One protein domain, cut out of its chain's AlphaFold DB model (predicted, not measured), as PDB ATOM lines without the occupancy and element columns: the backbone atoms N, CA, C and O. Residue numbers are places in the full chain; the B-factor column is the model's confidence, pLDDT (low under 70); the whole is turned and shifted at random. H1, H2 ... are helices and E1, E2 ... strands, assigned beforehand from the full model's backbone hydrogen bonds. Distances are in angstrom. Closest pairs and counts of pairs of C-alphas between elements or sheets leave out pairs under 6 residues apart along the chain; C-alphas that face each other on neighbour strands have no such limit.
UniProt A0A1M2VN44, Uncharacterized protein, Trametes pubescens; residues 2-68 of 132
ATOM      1  N   LEU A   2      27.182  45.254  11.469       63.53
ATOM      2  CA  LEU A   2      27.806  45.934  10.321       63.53
ATOM      3  C   LEU A   2      26.866  45.813   9.113       63.53
ATOM      4  O   LEU A   2      26.683  44.711   8.602       63.53
ATOM      5  N   GLU A   3      26.256  46.916   8.676       66.81
ATOM      6  CA  GLU A   3      25.515  46.931   7.412       66.81
ATOM      7  C   GLU A   3      26.496  46.814   6.242       66.81
ATOM      8  O   GLU A   3      27.320  47.696   5.997       66.81
ATOM      9  N   LEU A   4      26.421  45.700   5.517       75.38
ATOM     10  CA  LEU A   4      27.183  45.496   4.293       75.38
ATOM     11  C   LEU A   4      26.356  45.979   3.100       75.38
ATOM     12  O   LEU A   4      25.207  45.571   2.924       75.38
ATOM     13  N   LYS A   5      26.950  46.826   2.254       84.75
ATOM     14  CA  LYS A   5      26.305  47.284   1.015       84.75
ATOM     15  C   LYS A   5      25.993  46.091   0.113       84.75
ATOM     16  O   LYS A   5      26.879  45.293  -0.179       84.75
ATOM     17  N   TYR A   6      24.753  46.017  -0.370       86.31
ATOM     18  CA  TYR A   6      24.295  44.951  -1.265       86.31
ATOM     19  C   TYR A   6      25.106  44.873  -2.568       86.31
ATOM     20  O   TYR A   6      25.449  43.778  -3.008       86.31
ATOM     21  N   HIS A   7      25.423  46.025  -3.167       91.44
ATOM     22  CA  HIS A   7      26.212  46.145  -4.393       91.44
ATOM     23  C   HIS A   7      27.473  46.966  -4.142       91.44
ATOM     24  O   HIS A   7      27.422  48.050  -3.558       91.44
ATOM     25  N   THR A   8      28.599  46.446  -4.614       92.25
ATOM     26  CA  THR A   8      29.872  47.162  -4.694       92.25
ATOM     27  C   THR A   8      30.555  46.848  -6.022       92.25
ATOM     28  O   THR A   8      30.153  45.946  -6.763       92.25
ATOM     29  N   TYR A   9      31.596  47.603  -6.357       94.12
ATOM     30  CA  TYR A   9      32.421  47.325  -7.522       94.12
ATOM     31  C   TYR A   9      33.872  47.730  -7.278       94.12
ATOM     32  O   TYR A   9      34.165  48.534  -6.392       94.12
ATOM     33  N   SER A  10      34.765  47.174  -8.085       93.81
ATOM     34  CA  SER A  10      36.184  47.511  -8.116       93.81
ATOM     35  C   SER A  10      36.681  47.501  -9.556       93.81
ATOM     36  O   SER A  10      36.349  46.607 -10.333       93.81
ATOM     37  N   ASP A  11      37.464  48.514  -9.915       94.81
ATOM     38  CA  ASP A  11      38.035  48.646 -11.252       94.81
ATOM     39  C   ASP A  11      39.471  48.104 -11.219       94.81
ATOM     40  O   ASP A  11      40.294  48.569 -10.427       94.81
ATOM     41  N   TYR A  12      39.765  47.115 -12.064       90.56
ATOM     42  CA  TYR A  12      41.076  46.464 -12.133       90.56
ATOM     43  C   TYR A  12      41.728  46.694 -13.486       90.56
ATOM     44  O   TYR A  12      41.042  46.696 -14.511       90.56
ATOM     45  N   GLU A  13      43.054  46.820 -13.491       91.06
ATOM     46  CA  GLU A  13      43.832  46.751 -14.727       91.06
ATOM     47  C   GLU A  13      43.631  45.378 -15.366       91.06
ATOM     48  O   GLU A  13      43.799  44.337 -14.723       91.06
ATOM     49  N   SER A  14      43.211  45.370 -16.627       84.94
ATOM     50  CA  SER A  14      42.984  44.119 -17.329       84.94
ATOM     51  C   SER A  14      44.302  43.516 -17.803       84.94
ATOM     52  O   SER A  14      45.121  44.176 -18.431       84.94
ATOM     53  N   SER A  15      44.474  42.218 -17.569       83.38
ATOM     54  CA  SER A  15      45.596  41.444 -18.113       83.38
ATOM     55  C   SER A  15      45.407  41.032 -19.578       83.38
ATOM     56  O   SER A  15      46.326  40.488 -20.177       83.38
ATOM     57  N   THR A  16      44.218  41.247 -20.155       79.88
ATOM     58  CA  THR A  16      43.833  40.703 -21.479       79.88
ATOM     59  C   THR A  16      43.510  41.777 -22.516       79.88
ATOM     60  O   THR A  16      43.462  41.494 -23.713       79.88
ATOM     61  N   ALA A  17      43.275  43.011 -22.078       81.75
ATOM     62  CA  ALA A  17      43.047  44.158 -22.943       81.75
ATOM     63  C   ALA A  17      43.583  45.427 -22.264       81.75
ATOM     64  O   ALA A  17      43.607  45.477 -21.039       81.75
ATOM     65  N   PRO A  18      43.984  46.463 -23.013       85.31
ATOM     66  CA  PRO A  18      44.367  47.738 -22.425       85.31
ATOM     67  C   PRO A  18      43.211  48.371 -21.640       85.31
ATOM     68  O   PRO A  18      42.057  48.330 -22.076       85.31
ATOM     69  N   GLY A  19      43.544  49.002 -20.516       86.81
ATOM     70  CA  GLY A  19      42.610  49.761 -19.689       86.81
ATOM     71  C   GLY A  19      41.980  48.965 -18.545       86.81
ATOM     72  O   GLY A  19      42.315  47.808 -18.268       86.81
ATOM     73  N   LYS A  20      41.041  49.623 -17.862       91.50
ATOM     74  CA  LYS A  20      40.388  49.089 -16.667       91.50
ATOM     75  C   LYS A  20      39.106  48.344 -17.001       91.50
ATOM     76  O   LYS A  20      38.359  48.718 -17.904       91.50
ATOM     77  N   ILE A  21      38.826  47.305 -16.223       90.88
ATOM     78  CA  ILE A  21      37.556  46.581 -16.245       90.88
ATOM     79  C   ILE A  21      36.902  46.694 -14.875       90.88
ATOM     80  O   ILE A  21      37.517  46.375 -13.856       90.88
ATOM     81  N   ARG A  22      35.629  47.092 -14.869       93.38
ATOM     82  CA  ARG A  22      34.788  47.087 -13.678       93.38
ATOM     83  C   ARG A  22      34.339  45.681 -13.322       93.38
ATOM     84  O   ARG A  22      33.705  44.992 -14.123       93.38
ATOM     85  N   MET A  23      34.628  45.286 -12.091       93.06
ATOM     86  CA  MET A  23      34.158  44.056 -11.477       93.06
ATOM     87  C   MET A  23      33.039  44.367 -10.493       93.06
ATOM     88  O   MET A  23      33.251  45.078  -9.515       93.06
ATOM     89  N   HIS A  24      31.846  43.832 -10.734       94.44
ATOM     90  CA  HIS A  24      30.711  44.007  -9.830       94.44
ATOM     91  C   HIS A  24      30.657  42.890  -8.793       94.44
ATOM     92  O   HIS A  24      30.938  41.743  -9.127       94.44
ATOM     93  N   ASN A  25      30.245  43.223  -7.570       91.94
ATOM     94  CA  ASN A  25      30.010  42.288  -6.476       91.94
ATOM     95  C   ASN A  25      28.602  42.521  -5.908       91.94
ATOM     96  O   ASN A  25      28.250  43.649  -5.561       91.94
ATOM     97  N   PHE A  26      27.809  41.457  -5.796       91.19
ATOM     98  CA  PHE A  26      26.462  41.475  -5.223       91.19
ATOM     99  C   PHE A  26      26.353  40.483  -4.075       91.19
ATOM    100  O   PHE A  26      26.709  39.316  -4.226       91.19
ATOM    101  N   LEU A  27      25.816  40.912  -2.940       87.31
ATOM    102  CA  LEU A  27      25.576  40.042  -1.792       87.31
ATOM    103  C   LEU A  27      24.248  39.301  -1.964       87.31
ATOM    104  O   LEU A  27      23.219  39.919  -2.196       87.31
ATOM    105  N   THR A  28      24.242  37.973  -1.837       78.19
ATOM    106  CA  THR A  28      23.036  37.172  -2.130       78.19
ATOM    107  C   THR A  28      22.193  36.802  -0.914       78.19
ATOM    108  O   THR A  28      21.097  36.274  -1.087       78.19
ATOM    109  N   GLY A  29      22.667  37.076   0.307       69.62
ATOM    110  CA  GLY A  29      21.921  36.882   1.562       69.62
ATOM    111  C   GLY A  29      21.448  35.447   1.855       69.62
ATOM    112  O   GLY A  29      20.806  35.217   2.874       69.62
ATOM    113  N   ARG A  30      21.747  34.476   0.984       65.56
ATOM    114  CA  ARG A  30      21.335  33.077   1.098       65.56
ATOM    115  C   ARG A  30      22.540  32.239   1.492       65.56
ATOM    116  O   ARG A  30      23.324  31.879   0.626       65.56
ATOM    117  N   GLU A  31      22.676  31.988   2.792       53.94
ATOM    118  CA  GLU A  31      23.058  30.705   3.408       53.94
ATOM    119  C   GLU A  31      23.428  30.920   4.885       53.94
ATOM    120  O   GLU A  31      24.038  31.923   5.252       53.94
ATOM    121  N   ALA A  32      23.048  29.956   5.729       51.56
ATOM    122  CA  ALA A  32      23.104  29.957   7.196       51.56
ATOM    123  C   ALA A  32      24.519  30.053   7.829       51.56
ATOM    124  O   ALA A  32      24.702  29.686   8.985       51.56
ATOM    125  N   GLY A  33      25.523  30.540   7.096       58.19
ATOM    126  CA  GLY A  33      26.915  30.609   7.547       58.19
ATOM    127  C   GLY A  33      27.818  31.586   6.788       58.19
ATOM    128  O   GLY A  33      29.018  31.594   7.040       58.19
ATOM    129  N   GLY A  34      27.297  32.414   5.873       59.53
ATOM    130  CA  GLY A  34      28.119  33.445   5.236       59.53
ATOM    131  C   GLY A  34      27.527  34.044   3.967       59.53
ATOM    132  O   GLY A  34      26.864  33.377   3.177       59.53
ATOM    133  N   THR A  35      27.808  35.325   3.748       65.88
ATOM    134  CA  THR A  35      27.422  36.037   2.532       65.88
ATOM    135  C   THR A  35      28.325  35.611   1.375       65.88
ATOM    136  O   THR A  35      29.452  36.089   1.273       65.88
ATOM    137  N   LYS A  36      27.849  34.730   0.485       70.25
ATOM    138  CA  LYS A  36      28.553  34.420  -0.771       70.25
ATOM    139  C   LYS A  36      28.254  35.509  -1.812       70.25
ATOM    140  O   LYS A  36      27.092  35.657  -2.214       70.25
ATOM    141  N   PRO A  37      29.251  36.303  -2.241       84.06
ATOM    142  CA  PRO A  37      29.025  37.309  -3.263       84.06
ATOM    143  C   PRO A  37      28.901  36.659  -4.648       84.06
ATOM    144  O   PRO A  37      29.640  35.734  -4.977       84.06
ATOM    145  N   ILE A  38      28.004  37.178  -5.487       90.56
ATOM    146  CA  ILE A  38      28.084  36.993  -6.937       90.56
ATOM    147  C   ILE A  38      28.994  38.086  -7.476       90.56
ATOM    148  O   ILE A  38      28.689  39.271  -7.345       90.56
ATOM    149  N   PHE A  39      30.091  37.684  -8.100       92.12
ATOM    150  CA  PHE A  39      31.056  38.596  -8.693       92.12
ATOM    151  C   PHE A  39      31.538  38.089 -10.048       92.12
ATOM    152  O   PHE A  39      31.062  37.063 -10.544       92.12
ATOM    153  N   GLY A  40      32.474  38.796 -10.676       89.75
ATOM    154  CA  GLY A  40      33.102  38.263 -11.878       89.75
ATOM    155  C   GLY A  40      32.270  38.445 -13.143       89.75
ATOM    156  O   GLY A  40      31.356  39.271 -13.246       89.75
ATOM    157  N   LEU A  41      32.567  37.564 -14.097       89.81
ATOM    158  CA  LEU A  41      31.786  37.367 -15.312       89.81
ATOM    159  C   LEU A  41      30.306  37.089 -15.002       89.81
ATOM    160  O   LEU A  41      29.439  37.612 -15.695       89.81
ATOM    161  N   THR A  42      30.013  36.327 -13.944       93.06
ATOM    162  CA  THR A  42      28.640  35.987 -13.545       93.06
ATOM    163  C   THR A  42      27.823  37.236 -13.234       93.06
ATOM    164  O   THR A  42      26.723  37.395 -13.759       93.06
ATOM    165  N   ALA A  43      28.373  38.167 -12.448       94.31
ATOM    166  CA  ALA A  43      27.710  39.440 -12.172       94.31
ATOM    167  C   ALA A  43      27.475  40.249 -13.461       94.31
ATOM    168  O   ALA A  43      26.379  40.769 -13.672       94.31
ATOM    169  N   GLY A  44      28.466  40.300 -14.359       92.62
ATOM    170  CA  GLY A  44      28.342  40.977 -15.654       92.62
ATOM    171  C   GLY A  44      27.252  40.384 -16.557       92.62
ATOM    172  O   GLY A  44      26.475  41.130 -17.159       92.62
ATOM    173  N   ILE A  45      27.143  39.051 -16.616       93.56
ATOM    174  CA  ILE A  45      26.072  38.354 -17.345       93.56
ATOM    175  C   ILE A  45      24.713  38.730 -16.759       93.56
ATOM    176  O   ILE A  45      23.816  39.108 -17.511       93.56
ATOM    177  N   LEU A  46      24.558  38.677 -15.435       94.50
ATOM    178  CA  LEU A  46      23.288  38.991 -14.780       94.50
ATOM    179  C   LEU A  46      22.860  40.442 -15.006       94.50
ATOM    180  O   LEU A  46      21.693  40.677 -15.304       94.50
ATOM    181  N   ILE A  47      23.790  41.401 -14.954       94.06
ATOM    182  CA  ILE A  47      23.508  42.803 -15.300       94.06
ATOM    183  C   ILE A  47      22.991  42.896 -16.738       94.06
ATOM    184  O   ILE A  47      21.956  43.520 -16.987       94.06
ATOM    185  N   LYS A  48      23.672  42.248 -17.694       92.88
ATOM    186  CA  LYS A  48      23.271  42.281 -19.105       92.88
ATOM    187  C   LYS A  48      21.897  41.650 -19.323       92.88
ATOM    188  O   LYS A  48      21.068  42.231 -20.019       92.88
ATOM    189  N   VAL A  49      21.654  40.490 -18.719       95.62
ATOM    190  CA  VAL A  49      20.383  39.764 -18.809       95.62
ATOM    191  C   VAL A  49      19.255  40.570 -18.173       95.62
ATOM    192  O   VAL A  49      18.218  40.725 -18.804       95.62
ATOM    193  N   ALA A  50      19.455  41.145 -16.985       94.38
ATOM    194  CA  ALA A  50      18.456  41.981 -16.324       94.38
ATOM    195  C   ALA A  50      18.131  43.239 -17.144       94.38
ATOM    196  O   ALA A  50      16.961  43.579 -17.308       94.38
ATOM    197  N   THR A  51      19.148  43.881 -17.730       94.69
ATOM    198  CA  THR A  51      18.961  45.057 -18.597       94.69
ATOM    199  C   THR A  51      18.080  44.727 -19.805       94.69
ATOM    200  O   THR A  51      17.189  45.498 -20.159       94.69
ATOM    201  N   ILE A  52      18.295  43.561 -20.428       93.12
ATOM    202  CA  ILE A  52      17.491  43.089 -21.564       93.12
ATOM    203  C   ILE A  52      16.091  42.668 -21.104       93.12
ATOM    204  O   ILE A  52      15.100  43.128 -21.662       93.12
ATOM    205  N   GLY A  53      16.011  41.800 -20.095       96.06
ATOM    206  CA  GLY A  53      14.774  41.154 -19.657       96.06
ATOM    207  C   GLY A  53      13.775  42.117 -19.025       96.06
ATOM    208  O   GLY A  53      12.581  42.009 -19.280       96.06
ATOM    209  N   TYR A  54      14.259  43.094 -18.255       94.69
ATOM    210  CA  TYR A  54      13.416  44.129 -17.649       94.69
ATOM    211  C   TYR A  54      13.344  45.417 -18.478       94.69
ATOM    212  O   TYR A  54      12.584  46.319 -18.132       94.69
ATOM    213  N   GLY A  55      14.140  45.543 -19.548       92.81
ATOM    214  CA  GLY A  55      14.198  46.756 -20.372       92.81
ATOM    215  C   GLY A  55      14.594  48.019 -19.594       92.81
ATOM    216  O   GLY A  55      14.239  49.130 -20.002       92.81
ATOM    217  N   ARG A  56      15.283  47.853 -18.459       92.50
ATOM    218  CA  ARG A  56      15.639  48.914 -17.513       92.50
ATOM    219  C   ARG A  56      17.154  48.980 -17.364       92.50
ATOM    220  O   ARG A  56      17.795  47.958 -17.149       92.50
ATOM    221  N   GLU A  57      17.702  50.186 -17.456       91.31
ATOM    222  CA  GLU A  57      19.122  50.419 -17.191       91.31
ATOM    223  C   GLU A  57      19.438  50.247 -15.697       91.31
ATOM    224  O   GLU A  57      18.592  50.593 -14.860       91.31
ATOM    225  N   PRO A  58      20.631  49.738 -15.342       91.75
ATOM    226  CA  PRO A  58      21.073  49.684 -13.954       91.75
ATOM    227  C   PRO A  58      21.102  51.079 -13.311       91.75
ATOM    228  O   PRO A  58      21.379  52.077 -13.968       91.75
ATOM    229  N   GLU A  59      20.857  51.150 -12.001       92.44
ATOM    230  CA  GLU A  59      20.950  52.402 -11.220       92.44
ATOM    231  C   GLU A  59      22.402  52.803 -10.897       92.44
ATOM    232  O   GLU A  59      22.655  53.814 -10.247       92.44
ATOM    233  N   PHE A  60      23.361  51.997 -11.340       92.00
ATOM    234  CA  PHE A  60      24.793  52.190 -11.169       92.00
ATOM    235  C   PHE A  60      25.491  52.093 -12.522       92.00
ATOM    236  O   PHE A  60      24.975  51.488 -13.457       92.00
ATOM    237  N   GLU A  61      26.710  52.616 -12.600       92.38
ATOM    238  CA  GLU A  61      27.516  52.563 -13.817       92.38
ATOM    239  C   GLU A  61      28.056  51.140 -14.075       92.38
ATOM    240  O   GLU A  61      28.880  50.650 -13.289       92.38
ATOM    241  N   PRO A  62      27.634  50.460 -15.162       91.56
ATOM    242  CA  PRO A  62      27.993  49.066 -15.435       91.56
ATOM    243  C   PRO A  62      29.420  48.879 -15.975       91.56
ATOM    244  O   PRO A  62      29.893  47.750 -16.101       91.56
ATOM    245  N   TYR A  63      30.113  49.965 -16.317       92.00
ATOM    246  CA  TYR A  63      31.446  49.933 -16.916       92.00
ATOM    247  C   TYR A  63      32.373  50.939 -16.231       92.00
ATOM    248  O   TYR A  63      31.923  51.978 -15.746       92.00
ATOM    249  N   ALA A  64      33.670  50.630 -16.190       92.38
ATOM    250  CA  ALA A  64      34.690  51.591 -15.786       92.38
ATOM    251  C   ALA A  64      34.828  52.700 -16.849       92.38
ATOM    252  O   ALA A  64      34.485  52.470 -18.016       92.38
ATOM    253  N   PRO A  65      35.336  53.892 -16.479       90.00
ATOM    254  CA  PRO A  65      35.691  54.917 -17.455       90.00
ATOM    255  C   PRO A  65      36.593  54.334 -18.545       90.00
ATOM    256  O   PRO A  65      37.528  53.592 -18.242       90.00
ATOM    257  N   ASP A  66      36.266  54.628 -19.805       86.94
ATOM    258  CA  ASP A  66      37.004  54.178 -20.993       86.94
ATOM    259  C   ASP A  66      37.164  52.652 -21.133       86.94
ATOM    260  O   ASP A  66      37.970  52.174 -21.933       86.94
ATOM    261  N   GLN A  67      36.377  51.858 -20.393       89.94
ATOM    262  CA  GLN A  67      36.447  50.403 -20.461       89.94
ATOM    263  C   GLN A  67      36.145  49.920 -21.888       89.94
ATOM    264  O   GLN A  67      35.064  50.213 -22.411       89.94
ATOM    265  N   PRO A  68      37.012  49.104 -22.513       87.94
ATOM    266  CA  PRO A  68      36.726  48.554 -23.829       87.94
ATOM    267  C   PRO A  68      35.491  47.650 -23.773       87.94
ATOM    268  O   PRO A  68      35.315  46.839 -22.854       87.94
TER     269      PRO A  68
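Overview. This is residues 2 to 68 of the 132 residues of an uncharacterized protein of Trametes pubescens (UniProt A0A1M2VN44). A narrow three-stranded sheet makes the long axis, and one helix, H1, stands up from one of its faces like a post, with residues 51 to 56, of which 51 to 54 belong to H1, sticking out. From there the last stretch, residues 55 to 68, folds back toward the sheet. The printed part has 67 residues with three named strands and one named helix, in the order E1, E2, E3, H1, and the strands form an antiparallel sheet in the order E1, E2, E3. The class is mixed, helices and strands, with 33 residues, under half, in named elements. The whole is only just loose, close to compact, with a radius of gyration of the C-alphas of 13.3 A and spans of 40 by 29 by 19 A.

Arrangement. The sheet is a meander, each strand the antiparallel neighbour of the one before, of E1, residues 7 to 13, E2, residues 20 to 27, and E3, residues 37 to 39. E2 is the inner strand, and E1 and E3 are edge strands. E1 and E2 form a hairpin at 155 degrees between their directions; C-alphas 11 and 22 face each other at 4.3 A, and N 10 and O 23 are within hydrogen-bond range at 3.0 A. E2 and E3 form a second hairpin at 156 degrees, with N 26 and O 38 within hydrogen-bond range at 2.8 A. H1, residues 40 to 54, follows E3 by a tight link, with no residue between them. It is on the sheet at a height over the sheet of 11.0 A, and its line rises 54 degrees out of the local plane, so it stands up from the sheet. It lies over E2 and only just over E3, where 3 of its 15 C-alphas fall. The closest C-alphas of H1 and E2 are those of Gly 40 and Met 23, 5.9 A apart. E3 and H1 are near each other, with 5 pairs of C-alphas within 10 A. In H1 every O i to N i+4 pair is within hydrogen-bond range.

Along the chain. E2, the longest strand by residues, measures 22.9 A from first to last C-alpha. E1 measures 20.4 A and begins at C-alpha 7, (26.212, 46.145, -4.393). E3 measures 5.9 A. H1 measures 21.3 A, from C-alpha 40 at (33.102, 38.263, -11.878) to C-alpha 54 at (13.416, 44.129, -17.649).

Size, cuts and confidence. The C-alphas of Pro 18 and Ala 32, the two farthest apart, are 40.6 A from each other. The printed part has no cut. The links E1 to E2 and E2 to E3 are short, with 6 and 9 residues, and no link is long. The mean pLDDT of the printed part is 86.3, and residues 2 to 3 and 29 to 35 are under 70.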